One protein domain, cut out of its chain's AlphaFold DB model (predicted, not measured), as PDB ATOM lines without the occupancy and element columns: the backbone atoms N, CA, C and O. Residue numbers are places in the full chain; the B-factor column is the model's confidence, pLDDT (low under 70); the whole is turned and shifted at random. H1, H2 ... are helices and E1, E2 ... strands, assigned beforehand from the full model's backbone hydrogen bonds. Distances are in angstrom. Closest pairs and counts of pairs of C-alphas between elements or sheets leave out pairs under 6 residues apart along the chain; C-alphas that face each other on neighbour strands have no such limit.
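AT A GLANCE: This is residues 3 to 130 and 166 to 220 of the 301 residues of an uncharacterized protein of Acidobacteria bacterium (UniProt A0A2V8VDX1). A long, twisted blade of five antiparallel strands, built mainly on the two long hairpins E5 E6 and E7 E8 with short E1 at one edge, reaches out from a small, loosely built head. The head holds the small sheet E2 E3 E4 with H3 on it and with H1 and H2 at the end away from the blade; H4 lies between blade and head, and no named helix is on the blade. The 183 printed residues include four named helices and eight named strands, in the order E1 E2 E3 H1 H2 E4 H3 E5 E6 H4 E7 E8, of the mixed class, helices and strands. The blade's order is E1 E5 E6 E7 E8, antiparallel throughout, and the small sheet's is E2 E3 E4, mixed. The whole is extended, a rod spanning 85 by 34 by 28 A, with a radius of gyration of the C-alphas of 26.5 A.

HOW THE PARTS SIT: E1, residues 3 to 7, is an edge strand of the large sheet, antiparallel to E5, residues 80 to 90, at 165 degrees; N 4 and O 83 are 2.8 A apart, within hydrogen-bond range. E5 and E6, residues 97 to 107, form a hairpin at 176 degrees, with N 86 and O 101 at 2.9 A. E6 is antiparallel to E7, residues 191 to 204, at 170 degrees, with N 100 and O 198 at 2.8 A. E7 and the other edge strand, E8, residues 207 to 219, form a hairpin at 170 degrees, with N 197 and O 213 at 2.9 A. From edge to edge the strands' lines turn by 27 degrees. In the small sheet, E2, residues 21 to 24, and E3, residues 29 to 32, form a hairpin, antiparallel at 147 degrees, with N 22 and O 31 at 2.8 A. E3 is parallel to E4, residues 59 to 62, at 39 degrees, with N 30 and O 59 at 2.8 A. E3, H1, residues 36 to 41, H2, residues 47 to 55, and E4 make a strand-helix-strand unit, two parallel neighbour strands with helices between, and its crossover is right-handed. H1 and H2 are close but not clearly touching, at a shallow tilt of 17 degrees, opposite ways; their closest C-alphas are those of Val 40 and Pro 47, 6.6 A apart. H2 only grazes the small sheet, with its residues 50 to 54. H3, residues 63 to 66, is on that sheet, over E3, at a height of 8.4 A; the closest C-alphas of the two are those of Val 31 and Tyr 63, 5.7 A apart. H4, residues 112 to 120, is not on the small sheet, but only just, with 4 pairs of C-alphas within 10 A; the closest C-alphas of E2 and H4 are those of Ser 21 and Met 119, 6.5 A apart. In H1, H2 and H4 every O i to N i+4 pair is within hydrogen-bond range, and H3 is too short for such a pair.

IN THESE COORDINATES: E1 begins at C-alpha 3, at (157.936, 264.678, 249.326), and runs 13.8 A. E2, E3 and E4 measure 10.2, 9.4 and 10.5 A from first to last C-alpha; H1, H2 and H3 measure 8.7, 12.1 and 5.0 A. E5 runs 32.6 A, E6 33.5 A and H4 12.1 A. E7 runs 42.1 A to C-alpha 204 at (141.761, 248.742, 224.560), and E8 runs 40.2 A to C-alpha 219 at (167.701, 246.396, 258.762).

THE WHOLE: The two C-alphas farthest apart, those of Gly 93 and Asp 168, are 85.6 A apart. Residues 131 to 165 are not printed, and C-alphas 130 and 166 are 9.4 A apart across the cut. The links E1 to E2 and H3 to E5 are long, and residues 166 to 190 hold no named element. The mean pLDDT of the printed part is 90.2, and one printed residue, Ser 94, is under 70.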
ATOM      1  N   LEU A   3     156.733 264.780 248.513       93.56
ATOM      2  CA  LEU A   3     157.936 264.678 249.326       93.56
ATOM      3  C   LEU A   3     157.525 264.866 250.780       93.56
ATOM      4  O   LEU A   3     156.805 265.805 251.110       93.56
ATOM      5  N   GLY A   4     157.998 263.982 251.644       94.81
ATOM      6  CA  GLY A   4     157.773 264.064 253.075       94.81
ATOM      7  C   GLY A   4     159.008 263.630 253.843       94.81
ATOM      8  O   GLY A   4     159.762 262.757 253.415       94.81
ATOM      9  N   LEU A   5     159.189 264.216 255.016       94.62
ATOM     10  CA  LEU A   5     160.157 263.770 256.002       94.62
ATOM     11  C   LEU A   5     159.400 263.535 257.302       94.62
ATOM     12  O   LEU A   5     158.586 264.363 257.706       94.62
ATOM     13  N   ARG A   6     159.654 262.402 257.948       94.12
ATOM     14  CA  ARG A   6     159.189 262.151 259.310       94.12
ATOM     15  C   ARG A   6     160.396 261.939 260.195       94.12
ATOM     16  O   ARG A   6     161.334 261.257 259.788       94.12
ATOM     17  N   TYR A   7     160.327 262.503 261.388       94.31
ATOM     18  CA  TYR A   7     161.252 262.199 262.459       94.31
ATOM     19  C   TYR A   7     160.521 261.342 263.488       94.31
ATOM     20  O   TYR A   7     159.518 261.779 264.051       94.31
ATOM     21  N   ASP A   8     160.984 260.111 263.660       92.12
ATOM     22  CA  ASP A   8     160.512 259.190 264.685       92.12
ATOM     23  C   ASP A   8     161.549 259.155 265.813       92.12
ATOM     24  O   ASP A   8     162.736 258.980 265.559       92.12
ATOM     25  N   LEU A   9     161.106 259.354 267.054       91.50
ATOM     26  CA  LEU A   9     161.964 259.305 268.236       91.50
ATOM     27  C   LEU A   9     161.384 258.291 269.216       91.50
ATOM     28  O   LEU A   9     160.295 258.505 269.753       91.50
ATOM     29  N   PHE A  10     162.119 257.210 269.466       89.31
ATOM     30  CA  PHE A  10     161.735 256.192 270.436       89.31
ATOM     31  C   PHE A  10     162.617 256.303 271.686       89.31
ATOM     32  O   PHE A  10     163.760 255.851 271.681       89.31
ATOM     33  N   PRO A  11     162.126 256.925 272.775       88.62
ATOM     34  CA  PRO A  11     162.850 256.899 274.037       88.62
ATOM     35  C   PRO A  11     162.916 255.463 274.588       88.62
ATOM     36  O   PRO A  11     162.003 254.667 274.346       88.62
ATOM     37  N   PRO A  12     163.969 255.127 275.354       87.88
ATOM     38  CA  PRO A  12     164.105 253.810 275.958       87.88
ATOM     39  C   PRO A  12     162.961 253.527 276.938       87.88
ATOM     40  O   PRO A  12     162.415 254.438 277.570       87.88
ATOM     41  N   TYR A  13     162.612 252.248 277.100       88.50
ATOM     42  CA  TYR A  13     161.655 251.859 278.130       88.50
ATOM     43  C   TYR A  13     162.227 252.068 279.523       88.50
ATOM     44  O   TYR A  13     163.405 251.832 279.788       88.50
ATOM     45  N   TYR A  14     161.343 252.469 280.428       87.81
ATOM     46  CA  TYR A  14     161.642 252.609 281.838       87.81
ATOM     47  C   TYR A  14     160.608 251.846 282.658       87.81
ATOM     48  O   TYR A  14     159.437 251.740 282.296       87.81
ATOM     49  N   GLU A  15     161.061 251.308 283.782       88.06
ATOM     50  CA  GLU A  15     160.207 250.691 284.786       88.06
ATOM     51  C   GLU A  15     160.019 251.696 285.932       88.06
ATOM     52  O   GLU A  15     160.939 252.451 286.254       88.06
ATOM     53  N   LYS A  16     158.820 251.755 286.524       90.00
ATOM     54  CA  LYS A  16     158.440 252.785 287.510       90.00
ATOM     55  C   LYS A  16     159.416 252.881 288.693       90.00
ATOM     56  O   LYS A  16     159.683 253.980 289.170       90.00
ATOM     57  N   ASN A  17     159.940 251.749 289.147       91.00
ATOM     58  CA  ASN A  17     160.874 251.622 290.262       91.00
ATOM     59  C   ASN A  17     162.334 251.456 289.799       91.00
ATOM     60  O   ASN A  17     163.219 251.179 290.612       91.00
ATOM     61  N   ASN A  18     162.591 251.606 288.495       90.25
ATOM     62  CA  ASN A  18     163.857 251.323 287.826       90.25
ATOM     63  C   ASN A  18     164.428 249.938 288.191       90.25
ATOM     64  O   ASN A  18     165.643 249.764 288.301       90.25
ATOM     65  N   ALA A  19     163.545 248.949 288.393       90.88
ATOM     66  CA  ALA A  19     163.910 247.556 288.639       90.88
ATOM     67  C   ALA A  19     164.333 246.888 287.320       90.88
ATOM     68  O   ALA A  19     163.654 246.020 286.777       90.88
ATOM     69  N   VAL A  20     165.445 247.373 286.777       91.38
ATOM     70  CA  VAL A  20     166.091 246.898 285.555       91.38
ATOM     71  C   VAL A  20     167.557 246.618 285.852       91.38
ATOM     72  O   VAL A  20     168.154 247.223 286.747       91.38
ATOM     73  N   SER A  21     168.146 245.712 285.084       92.31
ATOM     74  CA  SER A  21     169.548 245.340 285.228       92.31
ATOM     75  C   SER A  21     170.234 245.281 283.868       92.31
ATOM     76  O   SER A  21     169.653 244.808 282.891       92.31
ATOM     77  N   SER A  22     171.493 245.687 283.841       92.50
ATOM     78  CA  SER A  22     172.413 245.546 282.718       92.50
ATOM     79  C   SER A  22     173.690 244.845 283.196       92.50
ATOM     80  O   SER A  22     173.784 244.409 284.345       92.50
ATOM     81  N   PHE A  23     174.676 244.700 282.323       92.56
ATOM     82  CA  PHE A  23     175.954 244.076 282.642       92.56
ATOM     83  C   PHE A  23     177.093 244.935 282.102       92.56
ATOM     84  O   PHE A  23     177.018 245.375 280.958       92.56
ATOM     85  N   ASP A  24     178.131 245.143 282.911       93.00
ATOM     86  CA  ASP A  24     179.390 245.768 282.503       93.00
ATOM     87  C   ASP A  24     180.404 244.651 282.182       93.00
ATOM     88  O   ASP A  24     180.908 243.984 283.101       93.00
ATOM     89  N   PRO A  25     180.722 244.415 280.892       89.81
ATOM     90  CA  PRO A  25     181.683 243.393 280.497       89.81
ATOM     91  C   PRO A  25     183.117 243.697 280.933       89.81
ATOM     92  O   PRO A  25     183.890 242.761 281.096       89.81
ATOM     93  N   ALA A  26     183.488 244.966 281.133       91.50
ATOM     94  CA  ALA A  26     184.842 245.344 281.529       91.50
ATOM     95  C   ALA A  26     185.084 245.085 283.021       91.50
ATOM     96  O   ALA A  26     186.148 244.597 283.405       91.50
ATOM     97  N   LYS A  27     184.089 245.373 283.871       92.12
ATOM     98  CA  LYS A  27     184.185 245.144 285.326       92.12
ATOM     99  C   LYS A  27     183.663 243.780 285.785       92.12
ATOM    100  O   LYS A  27     183.841 243.425 286.955       92.12
ATOM    101  N   HIS A  28     183.048 243.012 284.880       90.94
ATOM    102  CA  HIS A  28     182.320 241.775 285.180       90.94
ATOM    103  C   HIS A  28     181.301 241.970 286.315       90.94
ATOM    104  O   HIS A  28     181.233 241.177 287.260       90.94
ATOM    105  N   ALA A  29     180.538 243.060 286.240       93.56
ATOM    106  CA  ALA A  29     179.589 243.469 287.267       93.56
ATOM    107  C   ALA A  29     178.170 243.576 286.698       93.56
ATOM    108  O   ALA A  29     177.954 243.916 285.536       93.56
ATOM    109  N   VAL A  30     177.189 243.259 287.537       93.94
ATOM    110  CA  VAL A  30     175.779 243.491 287.245       93.94
ATOM    111  C   VAL A  30     175.467 244.943 287.571       93.94
ATOM    112  O   VAL A  30     175.607 245.374 288.715       93.94
ATOM    113  N   VAL A  31     175.008 245.678 286.569       94.88
ATOM    114  CA  VAL A  31     174.617 247.075 286.715       94.88
ATOM    115  C   VAL A  31     173.142 247.132 287.075       94.88
ATOM    116  O   VAL A  31     172.305 246.584 286.359       94.88
ATOM    117  N   LEU A  32     172.799 247.802 288.166       94.38
ATOM    118  CA  LEU A  32     171.423 247.923 288.636       94.38
ATOM    119  C   LEU A  32     170.883 249.334 288.401       94.38
ATOM    120  O   LEU A  32     171.561 250.331 288.656       94.38
ATOM    121  N   GLY A  33     169.631 249.415 287.943       91.88
ATOM    122  CA  GLY A  33     168.915 250.686 287.789       91.88
ATOM    123  C   GLY A  33     168.536 251.324 289.126       91.88
ATOM    124  O   GLY A  33     168.408 252.544 289.226       91.88
ATOM    125  N   THR A  34     168.405 250.506 290.166       92.50
ATOM    126  CA  THR A  34     168.045 250.907 291.526       92.50
ATOM    127  C   THR A  34     168.933 250.151 292.520       92.50
ATOM    128  O   THR A  34     169.221 248.975 292.286       92.50
ATOM    129  N   PRO A  35     169.370 250.779 293.633       92.19
ATOM    130  CA  PRO A  35     170.174 250.108 294.652       92.19
ATOM    131  C   PRO A  35     169.529 248.821 295.174       92.19
ATOM    132  O   PRO A  35     168.306 248.741 295.319       92.19
ATOM    133  N   VAL A  36     170.359 247.837 295.523       92.06
ATOM    134  CA  VAL A  36     169.920 246.515 296.005       92.06
ATOM    135  C   VAL A  36     168.934 246.618 297.174       92.06
ATOM    136  O   VAL A  36     167.900 245.953 297.159       92.06
ATOM    137  N   ASP A  37     169.193 247.501 298.140       92.19
ATOM    138  CA  ASP A  37     168.322 247.696 299.308       92.19
ATOM    139  C   ASP A  37     166.896 248.100 298.921       92.19
ATOM    140  O   ASP A  37     165.924 247.672 299.543       92.19
ATOM    141  N   ASN A  38     166.751 248.905 297.868       93.62
ATOM    142  CA  ASN A  38     165.445 249.311 297.364       93.62
ATOM    143  C   ASN A  38     164.756 248.157 296.624       93.62
ATOM    144  O   ASN A  38     163.550 247.980 296.783       93.62
ATOM    145  N   LEU A  39     165.503 247.329 295.883       92.25
ATOM    146  CA  LEU A  39     164.955 246.121 295.251       92.25
ATOM    147  C   LEU A  39     164.422 245.127 296.292       92.25
ATOM    148  O   LEU A  39     163.360 244.540 296.086       92.25
ATOM    149  N   VAL A  40     165.125 244.975 297.418       92.50
ATOM    150  CA  VAL A  40     164.690 244.144 298.553       92.50
ATOM    151  C   VAL A  40     163.437 244.727 299.209       92.50
ATOM    152  O   VAL A  40     162.458 244.008 299.393       92.50
ATOM    153  N   LYS A  41     163.423 246.032 299.518       93.25
ATOM    154  CA  LYS A  41     162.262 246.709 300.135       93.25
ATOM    155  C   LYS A  41     160.993 246.607 299.291       93.25
ATOM    156  O   LYS A  41     159.902 246.483 299.835       93.25
ATOM    157  N   LEU A  42     161.139 246.661 297.971       91.88
ATOM    158  CA  LEU A  42     160.034 246.563 297.017       91.88
ATOM    159  C   LEU A  42     159.624 245.110 296.710       91.88
ATOM    160  O   LEU A  42     158.653 244.897 295.989       91.88
ATOM    161  N   GLY A  43     160.342 244.112 297.238       90.38
ATOM    162  CA  GLY A  43     160.041 242.695 297.029       90.38
ATOM    163  C   GLY A  43     160.422 242.154 295.646       90.38
ATOM    164  O   GLY A  43     159.952 241.083 295.269       90.38
ATOM    165  N   TYR A  44     161.273 242.855 294.887       90.56
ATOM    166  CA  TYR A  44     161.799 242.346 293.610       90.56
ATOM    167  C   TYR A  44     162.877 241.275 293.801       90.56
ATOM    168  O   TYR A  44     163.136 240.500 292.886       90.56
ATOM    169  N   THR A  45     163.528 241.232 294.965       91.69
ATOM    170  CA  THR A  45     164.526 240.213 295.304       91.69
ATOM    171  C   THR A  45     164.520 239.914 296.802       91.69
ATOM    172  O   THR A  45     163.993 240.690 297.599       91.69
ATOM    173  N   PHE A  46     165.120 238.790 297.188       90.88
ATOM    174  CA  PHE A  46     165.305 238.395 298.583       90.88
ATOM    175  C   PHE A  46     166.763 238.623 299.007       90.88
ATOM    176  O   PHE A  46     167.668 238.372 298.206       90.88
ATOM    177  N   PRO A  47     167.031 239.004 300.273       91.94
ATOM    178  CA  PRO A  47     168.399 239.143 300.781       91.94
ATOM    179  C   PRO A  47     169.241 237.875 300.594       91.94
ATOM    180  O   PRO A  47     170.422 237.941 300.275       91.94
ATOM    181  N   SER A  48     168.608 236.707 300.721       91.12
ATOM    182  CA  SER A  48     169.224 235.396 300.501       91.12
ATOM    183  C   SER A  48     169.814 235.241 299.093       91.12
ATOM    184  O   SER A  48     170.899 234.685 298.948       91.12
ATOM    185  N   ILE A  49     169.133 235.760 298.064       91.62
ATOM    186  CA  ILE A  49     169.577 235.712 296.666       91.62
ATOM    187  C   ILE A  49     170.810 236.590 296.503       91.62
ATOM    188  O   ILE A  49     171.830 236.126 296.004       91.62
ATOM    189  N   VAL A  50     170.727 237.842 296.952       91.88
ATOM    190  CA  VAL A  50     171.817 238.819 296.840       91.88
ATOM    191  C   VAL A  50     173.066 238.317 297.559       91.88
ATOM    192  O   VAL A  50     174.143 238.296 296.960       91.88
ATOM    193  N   ASN A  51     172.924 237.862 298.806       92.19
ATOM    194  CA  ASN A  51     174.038 237.348 299.601       92.19
ATOM    195  C   ASN A  51     174.671 236.139 298.913       92.19
ATOM    196  O   ASN A  51     175.873 236.124 298.674       92.19
ATOM    197  N   ARG A  52     173.855 235.175 298.469       91.25
ATOM    198  CA  ARG A  52     174.352 233.985 297.774       91.25
ATOM    199  C   ARG A  52     175.053 234.317 296.455       91.25
ATOM    200  O   ARG A  52     176.059 233.690 296.130       91.25
ATOM    201  N   LEU A  53     174.538 235.268 295.677       91.31
ATOM    202  CA  LEU A  53     175.185 235.726 294.444       91.31
ATOM    203  C   LEU A  53     176.528 236.409 294.750       91.31
ATOM    204  O   LEU A  53     177.518 236.122 294.076       91.31
ATOM    205  N   THR A  54     176.578 237.232 295.797       91.75
ATOM    206  CA  THR A  54     177.798 237.913 296.258       91.75
ATOM    207  C   THR A  54     178.845 236.912 296.757       91.75
ATOM    208  O   THR A  54     180.001 236.990 296.348       91.75
ATOM    209  N   ASP A  55     178.440 235.892 297.520       91.69
ATOM    210  CA  ASP A  55     179.307 234.788 297.969       91.69
ATOM    211  C   ASP A  55     179.886 233.985 296.794       91.69
ATOM    212  O   ASP A  55     180.988 233.436 296.859       91.69
ATOM    213  N   MET A  56     179.144 233.898 295.685       89.62
ATOM    214  CA  MET A  56     179.627 233.283 294.447       89.62
ATOM    215  C   MET A  56     180.563 234.198 293.639       89.62
ATOM    216  O   MET A  56     181.111 233.745 292.631       89.62
ATOM    217  N   GLY A  57     180.785 235.435 294.091       89.88
ATOM    218  CA  GLY A  57     181.673 236.423 293.479       89.88
ATOM    219  C   GLY A  57     180.981 237.398 292.525       89.88
ATOM    220  O   GLY A  57     181.673 238.116 291.804       89.88
ATOM    221  N   MET A  58     179.643 237.429 292.482       91.06
ATOM    222  CA  MET A  58     178.911 238.409 291.677       91.06
ATOM    223  C   MET A  58     179.065 239.804 292.283       91.06
ATOM    224  O   MET A  58     178.854 240.000 293.478       91.06
ATOM    225  N   LYS A  59     179.420 240.777 291.443       93.38
ATOM    226  CA  LYS A  59     179.536 242.185 291.825       93.38
ATOM    227  C   LYS A  59     178.309 242.945 291.346       93.38
ATOM    228  O   LYS A  59     177.849 242.703 290.230       93.38
ATOM    229  N   PHE A  60     177.821 243.867 292.166       93.75
ATOM    230  CA  PHE A  60     176.744 244.785 291.812       93.75
ATOM    231  C   PHE A  60     177.281 246.213 291.797       93.75
ATOM    232  O   PHE A  60     178.008 246.603 292.709       93.75
ATOM    233  N   GLU A  61     176.911 246.984 290.783       94.25
ATOM    234  CA  GLU A  61     177.233 248.407 290.671       94.25
ATOM    235  C   GLU A  61     176.011 249.203 290.194       94.25
ATOM    236  O   GLU A  61     175.030 248.634 289.705       94.25
ATOM    237  N   THR A  62     176.033 250.522 290.365       93.38
ATOM    238  CA  THR A  62     174.975 251.408 289.859       93.38
ATOM    239  C   THR A  62     175.236 251.812 288.408       93.38
ATOM    240  O   THR A  62     176.369 251.766 287.932       93.38
ATOM    241  N   TYR A  63     174.194 252.256 287.700       91.56
ATOM    242  CA  TYR A  63     174.345 252.786 286.337       91.56
ATOM    243  C   TYR A  63     175.348 253.951 286.258       91.56
ATOM    244  O   TYR A  63     176.136 253.995 285.318       91.56
ATOM    245  N   ASP A  64     175.404 254.812 287.280       91.69
ATOM    246  CA  ASP A  64     176.384 255.904 287.358       91.69
ATOM    247  C   ASP A  64     177.832 255.383 287.429       91.69
ATOM    248  O   ASP A  64     178.718 255.912 286.764       91.69
ATOM    249  N   GLN A  65     178.080 254.309 288.190       92.00
ATOM    250  CA  GLN A  65     179.402 253.670 288.296       92.00
ATOM    251  C   GLN A  65     179.812 252.942 287.006       92.00
ATOM    252  O   GLN A  65     180.999 252.842 286.686       92.00
ATOM    253  N   ALA A  66     178.829 252.444 286.256       90.75
ATOM    254  CA  ALA A  66     179.024 251.825 284.950       90.75
ATOM    255  C   ALA A  66     179.161 252.847 283.803       90.75
ATOM    256  O   ALA A  66     179.479 252.459 282.683       90.75
ATOM    257  N   GLY A  67     178.916 254.140 284.053       90.69
ATOM    258  CA  GLY A  67     178.867 255.162 283.001       90.69
ATOM    259  C   GLY A  67     177.686 254.989 282.038       90.69
ATOM    260  O   GLY A  67     177.742 255.457 280.902       90.69
ATOM    261  N   LEU A  68     176.627 254.300 282.474       91.38
ATOM    262  CA  LEU A  68     175.416 254.061 281.695       91.38
ATOM    263  C   LEU A  68     174.339 255.109 282.018       91.38
ATOM    264  O   LEU A  68     174.257 255.590 283.150       91.38
ATOM    265  N   PRO A  69     173.458 255.447 281.059       89.88
ATOM    266  CA  PRO A  69     172.306 256.295 281.345       89.88
ATOM    267  C   PRO A  69     171.364 255.603 282.342       89.88
ATOM    268  O   PRO A  69     171.319 254.377 282.435       89.88
ATOM    269  N   LYS A  70     170.530 256.380 283.040       86.00
ATOM    270  CA  LYS A  70     169.586 255.882 284.064       86.00
ATOM    271  C   LYS A  70     168.686 254.725 283.600       86.00
ATOM    272  O   LYS A  70     168.297 253.885 284.412       86.00
ATOM    273  N   HIS A  71     168.358 254.687 282.309       86.19
ATOM    274  CA  HIS A  71     167.536 253.651 281.673       86.19
ATOM    275  C   HIS A  71     168.363 252.617 280.887       86.19
ATOM    276  O   HIS A  71     167.819 251.904 280.048       86.19
ATOM    277  N   MET A  72     169.673 252.531 281.148       88.38
ATOM    278  CA  MET A  72     170.671 251.624 280.552       88.38
ATOM    279  C   MET A  72     170.940 251.798 279.050       88.38
ATOM    280  O   MET A  72     171.979 251.357 278.568       88.38
ATOM    281  N   ILE A  73     170.033 252.447 278.321       89.94
ATOM    282  CA  ILE A  73     170.094 252.653 276.874       89.94
ATOM    283  C   ILE A  73     170.002 254.152 276.575       89.94
ATOM    284  O   ILE A  73     169.222 254.876 277.202       89.94
ATOM    285  N   ASN A  74     170.803 254.615 275.622       90.81
ATOM    286  CA  ASN A  74     170.756 255.965 275.087       90.81
ATOM    287  C   ASN A  74     169.612 256.095 274.080       90.81
ATOM    288  O   ASN A  74     169.339 255.196 273.289       90.81
ATOM    289  N   THR A  75     168.946 257.247 274.076       90.38
ATOM    290  CA  THR A  75     167.925 257.533 273.066       90.38
ATOM    291  C   THR A  75     168.586 257.698 271.700       90.38
ATOM    292  O   THR A  75     169.337 258.659 271.493       90.38
ATOM    293  N   SER A  76     168.274 256.806 270.756       89.38
ATOM    294  CA  SER A  76     168.720 256.968 269.374       89.38
ATOM    295  C   SER A  76     168.053 258.189 268.741       89.38
ATOM    296  O   SER A  76     166.856 258.418 268.893       89.38
ATOM    297  N   LYS A  77     168.836 259.001 268.025       90.69
ATOM    298  CA  LYS A  77     168.356 260.210 267.329       90.69
ATOM    299  C   LYS A  77     168.348 260.052 265.812       90.69
ATOM    300  O   LYS A  77     168.167 261.036 265.101       90.69
ATOM    301  N   ASP A  78     168.564 258.841 265.314       88.56
ATOM    302  CA  ASP A  78     168.755 258.549 263.894       88.56
ATOM    303  C   ASP A  78     167.457 258.231 263.130       88.56
ATOM    304  O   ASP A  78     167.511 257.859 261.957       88.56
ATOM    305  N   GLY A  79     166.295 258.442 263.755       90.88
ATOM    306  CA  GLY A  79     164.965 258.153 263.213       90.88
ATOM    307  C   GLY A  79     164.474 259.100 262.111       90.88
ATOM    308  O   GLY A  79     163.307 259.490 262.077       90.88
ATOM    309  N   PHE A  80     165.343 259.481 261.174       94.06
ATOM    310  CA  PHE A  80     164.963 260.242 259.984       94.06
ATOM    311  C   PHE A  80     164.417 259.303 258.905       94.06
ATOM    312  O   PHE A  80     165.146 258.487 258.332       94.06
ATOM    313  N   GLY A  81     163.115 259.407 258.640       95.12
ATOM    314  CA  GLY A  81     162.378 258.580 257.689       95.12
ATOM    315  C   GLY A  81     161.897 259.379 256.475       95.12
ATOM    316  O   GLY A  81     160.773 259.902 256.513       95.12
ATOM    317  N   PRO A  82     162.698 259.496 255.396       95.69
ATOM    318  CA  PRO A  82     162.258 260.142 254.165       95.69
ATOM    319  C   PRO A  82     161.121 259.354 253.509       95.69
ATOM    320  O   PRO A  82     161.053 258.124 253.588       95.69
ATOM    321  N   ARG A  83     160.216 260.087 252.863       95.69
ATOM    322  CA  ARG A  83     159.072 259.578 252.106       95.69
ATOM    323  C   ARG A  83     159.049 260.274 250.759       95.69
ATOM    324  O   ARG A  83     158.907 261.490 250.680       95.69
ATOM    325  N   LEU A  84     159.192 259.491 249.706       96.25
ATOM    326  CA  LEU A  84     159.179 259.959 248.332       96.25
ATOM    327  C   LEU A  84     158.017 259.272 247.631       96.25
ATOM    328  O   LEU A  84     157.889 258.054 247.686       96.25
ATOM    329  N   GLY A  85     157.161 260.050 246.989       95.88
ATOM    330  CA  GLY A  85     156.056 259.560 246.187       95.88
ATOM    331  C   GLY A  85     156.033 260.285 244.854       95.88
ATOM    332  O   GLY A  85     156.137 261.510 244.784       95.88
ATOM    333  N   PHE A  86     155.860 259.545 243.772       94.88
ATOM    334  CA  PHE A  86     155.657 260.136 242.463       94.88
ATOM    335  C   PHE A  86     154.500 259.456 241.751       94.88
ATOM    336  O   PHE A  86     154.215 258.271 241.923       94.88
ATOM    337  N   ALA A  87     153.810 260.256 240.956       94.19
ATOM    338  CA  ALA A  87     152.797 259.810 240.033       94.19
ATOM    339  C   ALA A  87     153.000 260.626 238.766       94.19
ATOM    340  O   ALA A  87     153.116 261.853 238.836       94.19
ATOM    341  N   TYR A  88     153.095 259.943 237.638       92.06
ATOM    342  CA  TYR A  88     153.316 260.557 236.347       92.06
ATOM    343  C   TYR A  88     152.390 259.925 235.319       92.06
ATOM    344  O   TYR A  88     152.180 258.713 235.321       92.06
ATOM    345  N   ARG A  89     151.820 260.763 234.460       91.44
ATOM    346  CA  ARG A  89     150.953 260.354 233.362       91.44
ATOM    347  C   ARG A  89     151.644 260.720 232.055       91.44
ATOM    348  O   ARG A  89     151.945 261.890 231.839       91.44
ATOM    349  N   MET A  90     151.905 259.724 231.220       88.56
ATOM    350  CA  MET A  90     152.454 259.880 229.877       88.56
ATOM    351  C   MET A  90     151.328 259.761 228.847       88.56
ATOM    352  O   MET A  90     150.648 258.732 228.784       88.56
ATOM    353  N   GLY A  91     151.182 260.796 228.017       80.50
ATOM    354  CA  GLY A  91     150.158 260.898 226.978       80.50
ATOM    355  C   GLY A  91     148.844 261.516 227.465       80.50
ATOM    356  O   GLY A  91     148.522 261.477 228.654       80.50
ATOM    357  N   ASP A  92     148.084 262.062 226.518       72.81
ATOM    358  CA  ASP A  92     146.706 262.517 226.709       72.81
ATOM    359  C   ASP A  92     145.773 261.692 225.797       72.81
ATOM    360  O   ASP A  92     146.120 261.385 224.656       72.81
ATOM    361  N   GLY A  93     144.605 261.287 226.314       70.38
ATOM    362  CA  GLY A  93     143.612 260.460 225.603       70.38
ATOM    363  C   GLY A  93     143.579 258.973 226.006       70.38
ATOM    364  O   GLY A  93     144.136 258.577 227.029       70.38
ATOM    365  N   SER A  94     142.930 258.140 225.184       66.69
ATOM    366  CA  SER A  94     142.567 256.719 225.422       66.69
ATOM    367  C   SER A  94     143.729 255.704 225.436       66.69
ATOM    368  O   SER A  94     143.538 254.500 225.281       66.69
ATOM    369  N   LYS A  95     144.976 256.172 225.551       74.44
ATOM    370  CA  LYS A  95     146.187 255.327 225.656       74.44
ATOM    371  C   LYS A  95     147.133 255.804 226.758       74.44
ATOM    372  O   LYS A  95     148.327 255.506 226.726       74.44
ATOM    373  N   SER A  96     146.605 256.571 227.711       83.56
ATOM    374  CA  SER A  96     147.370 257.148 228.813       83.56
ATOM    375  C   SER A  96     148.086 256.057 229.619       83.56
ATOM    376  O   SER A  96     147.464 255.117 230.119       83.56
ATOM    377  N   LEU A  97     149.402 256.210 229.778       90.00
ATOM    378  CA  LEU A  97     150.229 255.392 230.661       90.00
ATOM    379  C   LEU A  97     150.400 256.133 231.988       90.00
ATOM    380  O   LEU A  97     150.921 257.245 232.020       90.00
ATOM    381  N   VAL A  98     149.989 255.521 233.091       93.50
ATOM    382  CA  VAL A  98     150.148 256.074 234.436       93.50
ATOM    383  C   VAL A  98     151.186 255.261 235.191       93.50
ATOM    384  O   VAL A  98     151.046 254.056 235.369       93.50
ATOM    385  N   VAL A  99     152.221 255.934 235.673       94.50
ATOM    386  CA  VAL A  99     153.255 255.350 236.524       94.50
ATOM    387  C   VAL A  99     153.118 255.945 237.915       94.50
ATOM    388  O   VAL A  99     153.081 257.164 238.077       94.50
ATOM    389  N   ARG A 100     153.041 255.089 238.932       95.81
ATOM    390  CA  ARG A 100     153.027 255.474 240.344       95.81
ATOM    391  C   ARG A 100     154.138 254.733 241.064       95.81
ATOM    392  O   ARG A 100     154.343 253.547 240.832       95.81
ATOM    393  N   GLY A 101     154.833 255.416 241.954       96.56
ATOM    394  CA  GLY A 101     155.825 254.780 242.799       96.56
ATOM    395  C   GLY A 101     156.003 255.524 244.103       96.56
ATOM    396  O   GLY A 101     155.730 256.722 244.212       96.56
ATOM    397  N   GLY A 102     156.459 254.790 245.104       96.69
ATOM    398  CA  GLY A 102     156.709 255.322 246.427       96.69
ATOM    399  C   GLY A 102     157.877 254.617 247.087       96.69
ATOM    400  O   GLY A 102     158.081 253.425 246.881       96.69
ATOM    401  N   TYR A 103     158.618 255.360 247.896       96.75
ATOM    402  CA  TYR A 103     159.674 254.866 248.764       96.75
ATOM    403  C   TYR A 103     159.514 255.505 250.139       96.75
ATOM    404  O   TYR A 103     159.300 256.716 250.248       96.75
ATOM    405  N   ARG A 104     159.621 254.710 251.201       95.88
ATOM    406  CA  ARG A 104     159.638 255.225 252.571       95.88
ATOM    407  C   ARG A 104     160.574 254.427 253.455       95.88
ATOM    408  O   ARG A 104     160.688 253.214 253.306       95.88
ATOM    409  N   ILE A 105     161.141 255.103 254.445       96.00
ATOM    410  CA  ILE A 105     161.761 254.457 255.603       96.00
ATOM    411  C   ILE A 105     160.841 254.655 256.805       96.00
ATOM    412  O   ILE A 105     160.412 255.777 257.091       96.00
ATOM    413  N   SER A 106     160.530 253.559 257.493       94.06
ATOM    414  CA  SER A 106     159.763 253.568 258.738       94.06
ATOM    415  C   SER A 106     160.579 252.904 259.841       94.06
ATOM    416  O   SER A 106     161.132 251.824 259.636       94.06
ATOM    417  N   TYR A 107     160.639 253.549 261.000       94.38
ATOM    418  CA  TYR A 107     161.251 252.999 262.205       94.38
ATOM    419  C   TYR A 107     160.163 252.386 263.079       94.38
ATOM    420  O   TYR A 107     159.008 252.821 263.053       94.38
ATOM    421  N   PHE A 108     160.524 251.367 263.844       90.19
ATOM    422  CA  PHE A 108     159.629 250.753 264.812       90.19
ATOM    423  C   PHE A 108     160.369 250.512 266.119       90.19
ATOM    424  O   PHE A 108     161.590 250.436 266.150       90.19
ATOM    425  N   HIS A 109     159.620 250.419 267.210       84.75
ATOM    426  CA  HIS A 109     160.196 250.134 268.514       84.75
ATOM    427  C   HIS A 109     160.388 248.622 268.693       84.75
ATOM    428  O   HIS A 109     159.688 247.807 268.083       84.75
ATOM    429  N   PHE A 110     161.311 248.232 269.569       79.94
ATOM    430  CA  PHE A 110     161.436 246.836 269.980       79.94
ATOM    431  C   PHE A 110     160.219 246.406 270.821       79.94
ATOM    432  O   PHE A 110     159.549 247.225 271.450       79.94
ATOM    433  N   VAL A 111     159.891 245.114 270.847       82.38
ATOM    434  CA  VAL A 111     158.670 244.635 271.518       82.38
ATOM    435  C   VAL A 111     158.804 244.748 273.044       82.38
ATOM    436  O   VAL A 111     159.567 244.010 273.666       82.38
ATOM    437  N   MET A 112     157.995 245.615 273.667       85.38
ATOM    438  CA  MET A 112     157.985 245.838 275.124       85.38
ATOM    439  C   MET A 112     157.807 244.553 275.938       85.38
ATOM    440  O   MET A 112     158.476 244.372 276.952       85.38
ATOM    441  N   GLY A 113     156.942 243.637 275.490       86.06
ATOM    442  CA  GLY A 113     156.712 242.366 276.182       86.06
ATOM    443  C   GLY A 113     157.974 241.504 276.292       86.06
ATOM    444  O   GLY A 113     158.240 240.939 277.352       86.06
ATOM    445  N   GLY A 114     158.785 241.455 275.228       84.12
ATOM    446  CA  GLY A 114     160.055 240.728 275.221       84.12
ATOM    447  C   GLY A 114     161.055 241.331 276.203       84.12
ATOM    448  O   GLY A 114     161.608 240.622 277.040       84.12
ATOM    449  N   TRP A 115     161.217 242.651 276.177       87.31
ATOM    450  CA  TRP A 115     162.094 243.365 277.107       87.31
ATOM    451  C   TRP A 115     161.669 243.243 278.561       87.31
ATOM    452  O   TRP A 115     162.503 242.923 279.401       87.31
ATOM    453  N   ALA A 116     160.380 243.409 278.869       87.81
ATOM    454  CA  ALA A 116     159.882 243.286 280.235       87.81
ATOM    455  C   ALA A 116     160.107 241.867 280.783       87.81
ATOM    456  O   ALA A 116     160.531 241.698 281.927       87.81
ATOM    457  N   ALA A 117     159.885 240.839 279.952       87.44
ATOM    458  CA  ALA A 117     160.162 239.454 280.317       87.44
ATOM    459  C   ALA A 117     161.661 239.207 280.562       87.44
ATOM    460  O   ALA A 117     162.010 238.554 281.546       87.44
ATOM    461  N   ARG A 118     162.545 239.752 279.713       86.38
ATOM    462  CA  ARG A 118     164.008 239.652 279.869       86.38
ATOM    463  C   ARG A 118     164.493 240.352 281.134       86.38
ATOM    464  O   ARG A 118     165.189 239.727 281.927       86.38
ATOM    465  N   MET A 119     164.055 241.589 281.364       88.19
ATOM    466  CA  MET A 119     164.414 242.368 282.552       88.19
ATOM    467  C   MET A 119     163.982 241.661 283.836       88.19
ATOM    468  O   MET A 119     164.785 241.508 284.751       88.19
ATOM    469  N   ARG A 120     162.761 241.115 283.877       87.00
ATOM    470  CA  ARG A 120     162.277 240.338 285.029       87.00
ATOM    471  C   ARG A 120     163.065 239.043 285.266       87.00
ATOM    472  O   ARG A 120     163.126 238.572 286.398       87.00
ATOM    473  N   GLN A 121     163.619 238.434 284.219       88.81
ATOM    474  CA  GLN A 121     164.404 237.198 284.310       88.81
ATOM    475  C   GLN A 121     165.894 237.427 284.584       88.81
ATOM    476  O   GLN A 121     166.637 236.455 284.714       88.81
ATOM    477  N   ASN A 122     166.346 238.673 284.675       91.19
ATOM    478  CA  ASN A 122     167.733 238.952 284.995       91.19
ATOM    479  C   ASN A 122     168.006 238.841 286.499       91.19
ATOM    480  O   ASN A 122     167.130 239.021 287.349       91.19
ATOM    481  N   VAL A 123     169.264 238.577 286.840       90.69
ATOM    482  CA  VAL A 123     169.749 238.719 288.216       90.69
ATOM    483  C   VAL A 123     169.749 240.189 288.652       90.69
ATOM    484  O   VAL A 123     170.067 241.057 287.841       90.69
ATOM    485  N   PRO A 124     169.452 240.497 289.928       90.56
ATOM    486  CA  PRO A 124     169.056 239.602 291.022       90.56
ATOM    487  C   PRO A 124     167.526 239.419 291.157       90.56
ATOM    488  O   PRO A 124     167.059 238.999 292.213       90.56
ATOM    489  N   MET A 125     166.730 239.751 290.137       89.31
ATOM    490  CA  MET A 125     165.257 239.802 290.222       89.31
ATOM    491  C   MET A 125     164.569 238.437 290.139       89.31
ATOM    492  O   MET A 125     163.396 238.301 290.487       89.31
ATOM    493  N   THR A 126     165.276 237.414 289.663       87.19
ATOM    494  CA  THR A 126     164.747 236.055 289.585       87.19
ATOM    495  C   THR A 126     165.674 235.055 290.255       87.19
ATOM    496  O   THR A 126     166.898 235.110 290.128       87.19
ATOM    497  N   ALA A 127     165.064 234.099 290.943       87.31
ATOM    498  CA  ALA A 127     165.713 232.918 291.474       87.31
ATOM    499  C   ALA A 127     164.707 231.772 291.452       87.31
ATOM    500  O   ALA A 127     163.526 231.950 291.762       87.31
ATOM    501  N   ARG A 128     165.174 230.575 291.096       85.44
ATOM    502  CA  ARG A 128     164.355 229.369 291.167       85.44
ATOM    503  C   ARG A 128     164.656 228.649 292.467       85.44
ATOM    504  O   ARG A 128     165.696 228.011 292.580       85.44
ATOM    505  N   PHE A 129     163.725 228.713 293.409       85.50
ATOM    506  CA  PHE A 129     163.753 227.878 294.604       85.50
ATOM    507  C   PHE A 129     163.080 226.548 294.298       85.50
ATOM    508  O   PHE A 129     162.000 226.499 293.704       85.50
ATOM    509  N   TYR A 130     163.747 225.460 294.645       85.56
ATOM    510  CA  TYR A 130     163.233 224.116 294.442       85.56
ATOM    511  C   TYR A 130     163.834 223.183 295.480       85.56
ATOM    512  O   TYR A 130     164.796 223.523 296.161       85.56
ATOM    513  N   PRO A 166     162.123 230.860 300.255       78.88
ATOM    514  CA  PRO A 166     162.899 231.931 299.633       78.88
ATOM    515  C   PRO A 166     163.985 232.526 300.541       78.88
ATOM    516  O   PRO A 166     164.891 233.196 300.054       78.88
ATOM    517  N   SER A 167     163.921 232.291 301.855       80.69
ATOM    518  CA  SER A 167     164.924 232.724 302.835       80.69
ATOM    519  C   SER A 167     166.255 231.972 302.733       80.69
ATOM    520  O   SER A 167     167.265 232.512 303.177       80.69
ATOM    521  N   ASP A 168     166.294 230.781 302.122       81.38
ATOM    522  CA  ASP A 168     167.522 229.999 301.939       81.38
ATOM    523  C   ASP A 168     167.788 229.718 300.454       81.38
ATOM    524  O   ASP A 168     167.227 228.813 299.836       81.38
ATOM    525  N   ALA A 169     168.694 230.504 299.875       82.44
ATOM    526  CA  ALA A 169     169.140 230.342 298.496       82.44
ATOM    527  C   ALA A 169     170.384 229.442 298.356       82.44
ATOM    528  O   ALA A 169     170.814 229.173 297.231       82.44
ATOM    529  N   SER A 170     170.976 228.969 299.463       79.94
ATOM    530  CA  SER A 170     172.289 228.304 299.469       79.94
ATOM    531  C   SER A 170     172.322 227.018 298.634       79.94
ATOM    532  O   SER A 170     173.317 226.743 297.958       79.94
ATOM    533  N   LYS A 171     171.212 226.268 298.633       78.94
ATOM    534  CA  LYS A 171     171.051 224.993 297.914       78.94
ATOM    535  C   LYS A 171     170.445 225.157 296.521       78.94
ATOM    536  O   LYS A 171     170.767 224.388 295.618       78.94
ATOM    537  N   SER A 172     169.577 226.152 296.332       79.88
ATOM    538  CA  SER A 172     168.866 226.365 295.064       79.88
ATOM    539  C   SER A 172     169.657 227.166 294.038       79.88
ATOM    540  O   SER A 172     169.489 226.937 292.838       79.88
ATOM    541  N   LEU A 173     170.557 228.047 294.482       86.25
ATOM    542  CA  LEU A 173     171.433 228.812 293.603       86.25
ATOM    543  C   LEU A 173     172.852 228.233 293.615       86.25
ATOM    544  O   LEU A 173     173.563 228.250 294.626       86.25
ATOM    545  N   ALA A 174     173.260 227.743 292.449       82.94
ATOM    546  CA  ALA A 174     174.597 227.238 292.170       82.94
ATOM    547  C   ALA A 174     175.288 228.104 291.109       82.94
ATOM    548  O   ALA A 174     174.639 228.839 290.365       82.94
ATOM    549  N   ARG A 175     176.614 227.995 290.994       81.75
ATOM    550  CA  ARG A 175     177.372 228.706 289.955       81.75
ATOM    551  C   ARG A 175     176.815 228.348 288.570       81.75
ATOM    552  O   ARG A 175     176.627 227.175 288.265       81.75
ATOM    553  N   GLY A 176     176.521 229.364 287.759       79.06
ATOM    554  CA  GLY A 176     175.898 229.203 286.439       79.06
ATOM    555  C   GLY A 176     174.364 229.100 286.431       79.06
ATOM    556  O   GLY A 176     173.788 228.968 285.359       79.06
ATOM    557  N   CYS A 177     173.680 229.190 287.582       78.25
ATOM    558  CA  CYS A 177     172.210 229.116 287.670       78.25
ATOM    559  C   CYS A 177     171.464 230.255 286.980       78.25
ATOM    560  O   CYS A 177     170.272 230.139 286.701       78.25
ATOM    561  N   CYS A 178     172.136 231.391 286.834       81.31
ATOM    562  CA  CYS A 178     171.469 232.670 286.812       81.31
ATOM    563  C   CYS A 178     172.067 233.510 285.688       81.31
ATOM    564  O   CYS A 178     173.242 233.871 285.723       81.31
ATOM    565  N   GLY A 179     171.257 233.728 284.652       84.19
ATOM    566  CA  GLY A 179     171.646 234.477 283.467       84.19
ATOM    567  C   GLY A 179     171.396 235.969 283.633       84.19
ATOM    568  O   GLY A 179     170.526 236.394 284.393       84.19
ATOM    569  N   ILE A 180     172.148 236.754 282.872       89.44
ATOM    570  CA  ILE A 180     171.851 238.157 282.635       89.44
ATOM    571  C   ILE A 180     171.811 238.405 281.134       89.44
ATOM    572  O   ILE A 180     172.649 237.916 280.377       89.44
ATOM    573  N   SER A 181     170.799 239.143 280.711       89.75
ATOM    574  CA  SER A 181     170.642 239.679 279.370       89.75
ATOM    575  C   SER A 181     170.622 241.193 279.474       89.75
ATOM    576  O   SER A 181     169.950 241.753 280.337       89.75
ATOM    577  N   TYR A 182     171.386 241.856 278.624       89.19
ATOM    578  CA  TYR A 182     171.514 243.302 278.638       89.19
ATOM    579  C   TYR A 182     171.476 243.830 277.209       89.19
ATOM    580  O   TYR A 182     171.764 243.100 276.258       89.19
ATOM    581  N   PHE A 183     171.076 245.089 277.070       87.56
ATOM    582  CA  PHE A 183     171.035 245.772 275.785       87.56
ATOM    583  C   PHE A 183     172.325 246.557 275.582       87.56
ATOM    584  O   PHE A 183     172.928 247.032 276.543       87.56
ATOM    585  N   ASN A 184     172.735 246.703 274.323       88.62
ATOM    586  CA  ASN A 184     173.766 247.667 273.973       88.62
ATOM    587  C   ASN A 184     173.242 249.081 274.288       88.62
ATOM    588  O   ASN A 184     172.116 249.408 273.907       88.62
ATOM    589  N   SER A 185     174.047 249.894 274.979       88.62
ATOM    590  CA  SER A 185     173.699 251.273 275.334       88.62
ATOM    591  C   SER A 185     173.378 252.116 274.106       88.62
ATOM    592  O   SER A 185     172.479 252.945 274.166       88.62
ATOM    593  N   ASP A 186     174.059 251.869 272.989       89.25
ATOM    594  CA  ASP A 186     173.939 252.644 271.750       89.25
ATOM    595  C   ASP A 186     173.243 251.842 270.641       89.25
ATOM    596  O   ASP A 186     173.593 251.919 269.462       89.25
ATOM    597  N   MET A 187     172.267 251.012 271.024       87.19
ATOM    598  CA  MET A 187     171.492 250.223 270.069       87.19
ATOM    599  C   MET A 187     170.681 251.140 269.134       87.19
ATOM    600  O   MET A 187     169.882 251.941 269.618       87.19
ATOM    601  N   PRO A 188     170.832 251.010 267.802       89.56
ATOM    602  CA  PRO A 188     170.049 251.795 266.858       89.56
ATOM    603  C   PRO A 188     168.627 251.243 266.715       89.56
ATOM    604  O   PRO A 188     168.396 250.042 266.881       89.56
ATOM    605  N   ASP A 189     167.689 252.102 266.312       90.94
ATOM    606  CA  ASP A 189     166.304 251.685 266.098       90.94
ATOM    607  C   ASP A 189     166.168 250.779 264.858       90.94
ATOM    608  O   ASP A 189     166.762 251.056 263.797       90.94
ATOM    609  N   PRO A 190     165.366 249.699 264.947       92.31
ATOM    610  CA  PRO A 190     165.093 248.843 263.811       92.31
ATOM    611  C   PRO A 190     164.237 249.590 262.783       92.31
ATOM    612  O   PRO A 190     163.347 250.382 263.110       92.31
ATOM    613  N   ARG A 191     164.517 249.341 261.502       93.81
ATOM    614  CA  ARG A 191     163.874 250.064 260.398       93.81
ATOM    615  C   ARG A 191     163.512 249.155 259.243       93.81
ATOM    616  O   ARG A 191     164.234 248.204 258.937       93.81
ATOM    617  N   VAL A 192     162.440 249.518 258.550       95.94
ATOM    618  CA  VAL A 192     162.030 248.914 257.284       95.94
ATOM    619  C   VAL A 192     162.015 249.969 256.186       95.94
ATOM    620  O   VAL A 192     161.535 251.089 256.374       95.94
ATOM    621  N   GLN A 193     162.582 249.613 255.041       96.12
ATOM    622  CA  GLN A 193     162.470 250.373 253.807       96.12
ATOM    623  C   GLN A 193     161.392 249.706 252.964       96.12
ATOM    624  O   GLN A 193     161.536 248.533 252.636       96.12
ATOM    625  N   ASP A 194     160.339 250.439 252.624       96.75
ATOM    626  CA  ASP A 194     159.276 249.955 251.747       96.75
ATOM    627  C   ASP A 194     159.348 250.703 250.422       96.75
ATOM    628  O   ASP A 194     159.463 251.934 250.402       96.75
ATOM    629  N   TRP A 195     159.200 249.978 249.319       97.00
ATOM    630  CA  TRP A 195     159.025 250.576 248.006       97.00
ATOM    631  C   TRP A 195     157.909 249.898 247.229       97.00
ATOM    632  O   TRP A 195     157.661 248.699 247.341       97.00
ATOM    633  N   ASN A 196     157.229 250.693 246.417       96.94
ATOM    634  CA  ASN A 196     156.253 250.199 245.469       96.94
ATOM    635  C   ASN A 196     156.427 250.884 244.121       96.94
ATOM    636  O   ASN A 196     156.877 252.027 244.023       96.94
ATOM    637  N   PHE A 197     156.055 250.152 243.084       96.62
ATOM    638  CA  PHE A 197     156.043 250.620 241.715       96.62
ATOM    639  C   PHE A 197     154.821 250.030 241.022       96.62
ATOM    640  O   PHE A 197     154.547 248.841 241.137       96.62
ATOM    641  N   THR A 198     154.035 250.857 240.351       97.19
ATOM    642  CA  THR A 198     152.826 250.450 239.637       97.19
ATOM    643  C   THR A 198     152.785 251.151 238.295       97.19
ATOM    644  O   THR A 198     152.943 252.369 238.216       97.19
ATOM    645  N   VAL A 199     152.546 250.379 237.244       95.69
ATOM    646  CA  VAL A 199     152.368 250.865 235.881       95.69
ATOM    647  C   VAL A 199     150.988 250.449 235.412       95.69
ATOM    648  O   VAL A 199     150.622 249.278 235.487       95.69
ATOM    649  N   GLU A 200     150.225 251.415 234.929       94.56
ATOM    650  CA  GLU A 200     148.894 251.238 234.366       94.56
ATOM    651  C   GLU A 200     148.883 251.753 232.941       94.56
ATOM    652  O   GLU A 200     149.346 252.860 232.682       94.56
ATOM    653  N   LYS A 201     148.333 250.969 232.022       92.12
ATOM    654  CA  LYS A 201     148.175 251.373 230.628       92.12
ATOM    655  C   LYS A 201     146.809 250.953 230.122       92.12
ATOM    656  O   LYS A 201     146.423 249.794 230.273       92.12
ATOM    657  N   GLU A 202     146.106 251.874 229.479       89.75
ATOM    658  CA  GLU A 202     144.933 251.533 228.675       89.75
ATOM    659  C   GLU A 202     145.390 250.807 227.399       89.75
ATOM    660  O   GLU A 202     146.209 251.326 226.634       89.75
ATOM    661  N   ILE A 203     144.928 249.568 227.208       88.19
ATOM    662  CA  ILE A 203     145.319 248.723 226.064       88.19
ATOM    663  C   ILE A 203     144.215 248.700 225.000       88.19
ATOM    664  O   ILE A 203     144.515 248.679 223.807       88.19
ATOM    665  N   MET A 204     142.949 248.725 225.421       87.12
ATOM    666  CA  MET A 204     141.761 248.742 224.560       87.12
ATOM    667  C   MET A 204     140.685 249.627 225.207       87.12
ATOM    668  O   MET A 204     140.772 249.861 226.415       87.12
ATOM    669  N   PRO A 205     139.657 250.083 224.459       86.25
ATOM    670  CA  PRO A 205     138.541 250.817 225.047       86.25
ATOM    671  C   PRO A 205     137.972 250.055 226.244       86.25
ATOM    672  O   PRO A 205     137.695 248.858 226.155       86.25
ATOM    673  N   ASN A 206     137.842 250.745 227.376       84.69
ATOM    674  CA  ASN A 206     137.360 250.176 228.637       84.69
ATOM    675  C   ASN A 206     138.237 249.042 229.217       84.69
ATOM    676  O   ASN A 206     137.770 248.291 230.070       84.69
ATOM    677  N   THR A 207     139.500 248.903 228.790       89.44
ATOM    678  CA  THR A 207     140.425 247.859 229.271       89.44
ATOM    679  C   THR A 207     141.770 248.446 229.694       89.44
ATOM    680  O   THR A 207     142.550 248.935 228.873       89.44
ATOM    681  N   VAL A 208     142.088 248.320 230.986       91.81
ATOM    682  CA  VAL A 208     143.356 248.766 231.580       91.81
ATOM    683  C   VAL A 208     144.147 247.562 232.076       91.81
ATOM    684  O   VAL A 208     143.640 246.759 232.855       91.81
ATOM    685  N   ALA A 209     145.411 247.470 231.674       93.25
ATOM    686  CA  ALA A 209     146.357 246.554 232.297       93.25
ATOM    687  C   ALA A 209     147.145 247.278 233.386       93.25
ATOM    688  O   ALA A 209     147.636 248.390 233.179       93.25
ATOM    689  N   ARG A 210     147.300 246.616 234.535       94.75
ATOM    690  CA  ARG A 210     148.108 247.085 235.660       94.75
ATOM    691  C   ARG A 210     149.156 246.035 236.000       94.75
ATOM    692  O   ARG A 210     148.816 244.881 236.240       94.75
ATOM    693  N   ALA A 211     150.405 246.464 236.101       96.69
ATOM    694  CA  ALA A 211     151.482 245.694 236.706       96.69
ATOM    695  C   ALA A 211     151.964 246.430 237.959       96.69
ATOM    696  O   ALA A 211     152.175 247.643 237.926       96.69
ATOM    697  N   GLY A 212     152.114 245.709 239.066       96.94
ATOM    698  CA  GLY A 212     152.546 246.264 240.343       96.94
ATOM    699  C   GLY A 212     153.654 245.425 240.963       96.94
ATOM    700  O   GLY A 212     153.628 244.201 240.881       96.94
ATOM    701  N   TYR A 213     154.608 246.093 241.599       97.06
ATOM    702  CA  TYR A 213     155.663 245.488 242.395       97.06
ATOM    703  C   TYR A 213     155.735 246.179 243.754       97.06
ATOM    704  O   TYR A 213     155.655 247.406 243.845       97.06
ATOM    705  N   ILE A 214     155.879 245.383 244.808       97.06
ATOM    706  CA  ILE A 214     156.029 245.844 246.185       97.06
ATOM    707  C   ILE A 214     157.221 245.095 246.768       97.06
ATOM    708  O   ILE A 214     157.299 243.873 246.646       97.06
ATOM    709  N   GLY A 215     158.136 245.828 247.390       97.31
ATOM    710  CA  GLY A 215     159.284 245.263 248.083       97.31
ATOM    711  C   GLY A 215     159.487 245.918 249.439       97.31
ATOM    712  O   GLY A 215     159.108 247.072 249.659       97.31
ATOM    713  N   ASN A 216     160.078 245.155 250.350       97.19
ATOM    714  CA  ASN A 216     160.483 245.627 251.659       97.19
ATOM    715  C   ASN A 216     161.884 245.115 252.015       97.19
ATOM    716  O   ASN A 216     162.308 244.035 251.604       97.19
ATOM    717  N   HIS A 217     162.619 245.901 252.795       96.56
ATOM    718  CA  HIS A 217     163.910 245.500 253.341       96.56
ATOM    719  C   HIS A 217     164.079 246.021 254.763       96.56
ATOM    720  O   HIS A 217     164.136 247.230 254.998       96.56
ATOM    721  N   SER A 218     164.175 245.093 255.713       95.38
ATOM    722  CA  SER A 218     164.367 245.400 257.129       95.38
ATOM    723  C   SER A 218     165.843 245.331 257.509       95.38
ATOM    724  O   SER A 218     166.543 244.389 257.149       95.38
ATOM    725  N   THR A 219     166.315 246.316 258.269       93.75
ATOM    726  CA  THR A 219     167.701 246.396 258.762       93.75
ATOM    727  C   THR A 219     167.712 246.802 260.232       93.75
ATOM    728  O   THR A 219     166.723 247.345 260.723       93.75
ATOM    729  N   ARG A 220     168.836 246.555 260.925       92.06
ATOM    730  CA  ARG A 220     169.013 246.869 262.360       92.06
ATOM    731  C   ARG A 220     168.008 246.148 263.263       92.06
ATOM    732  O   ARG A 220     167.576 246.679 264.274       92.06
TER     733      ARG A 220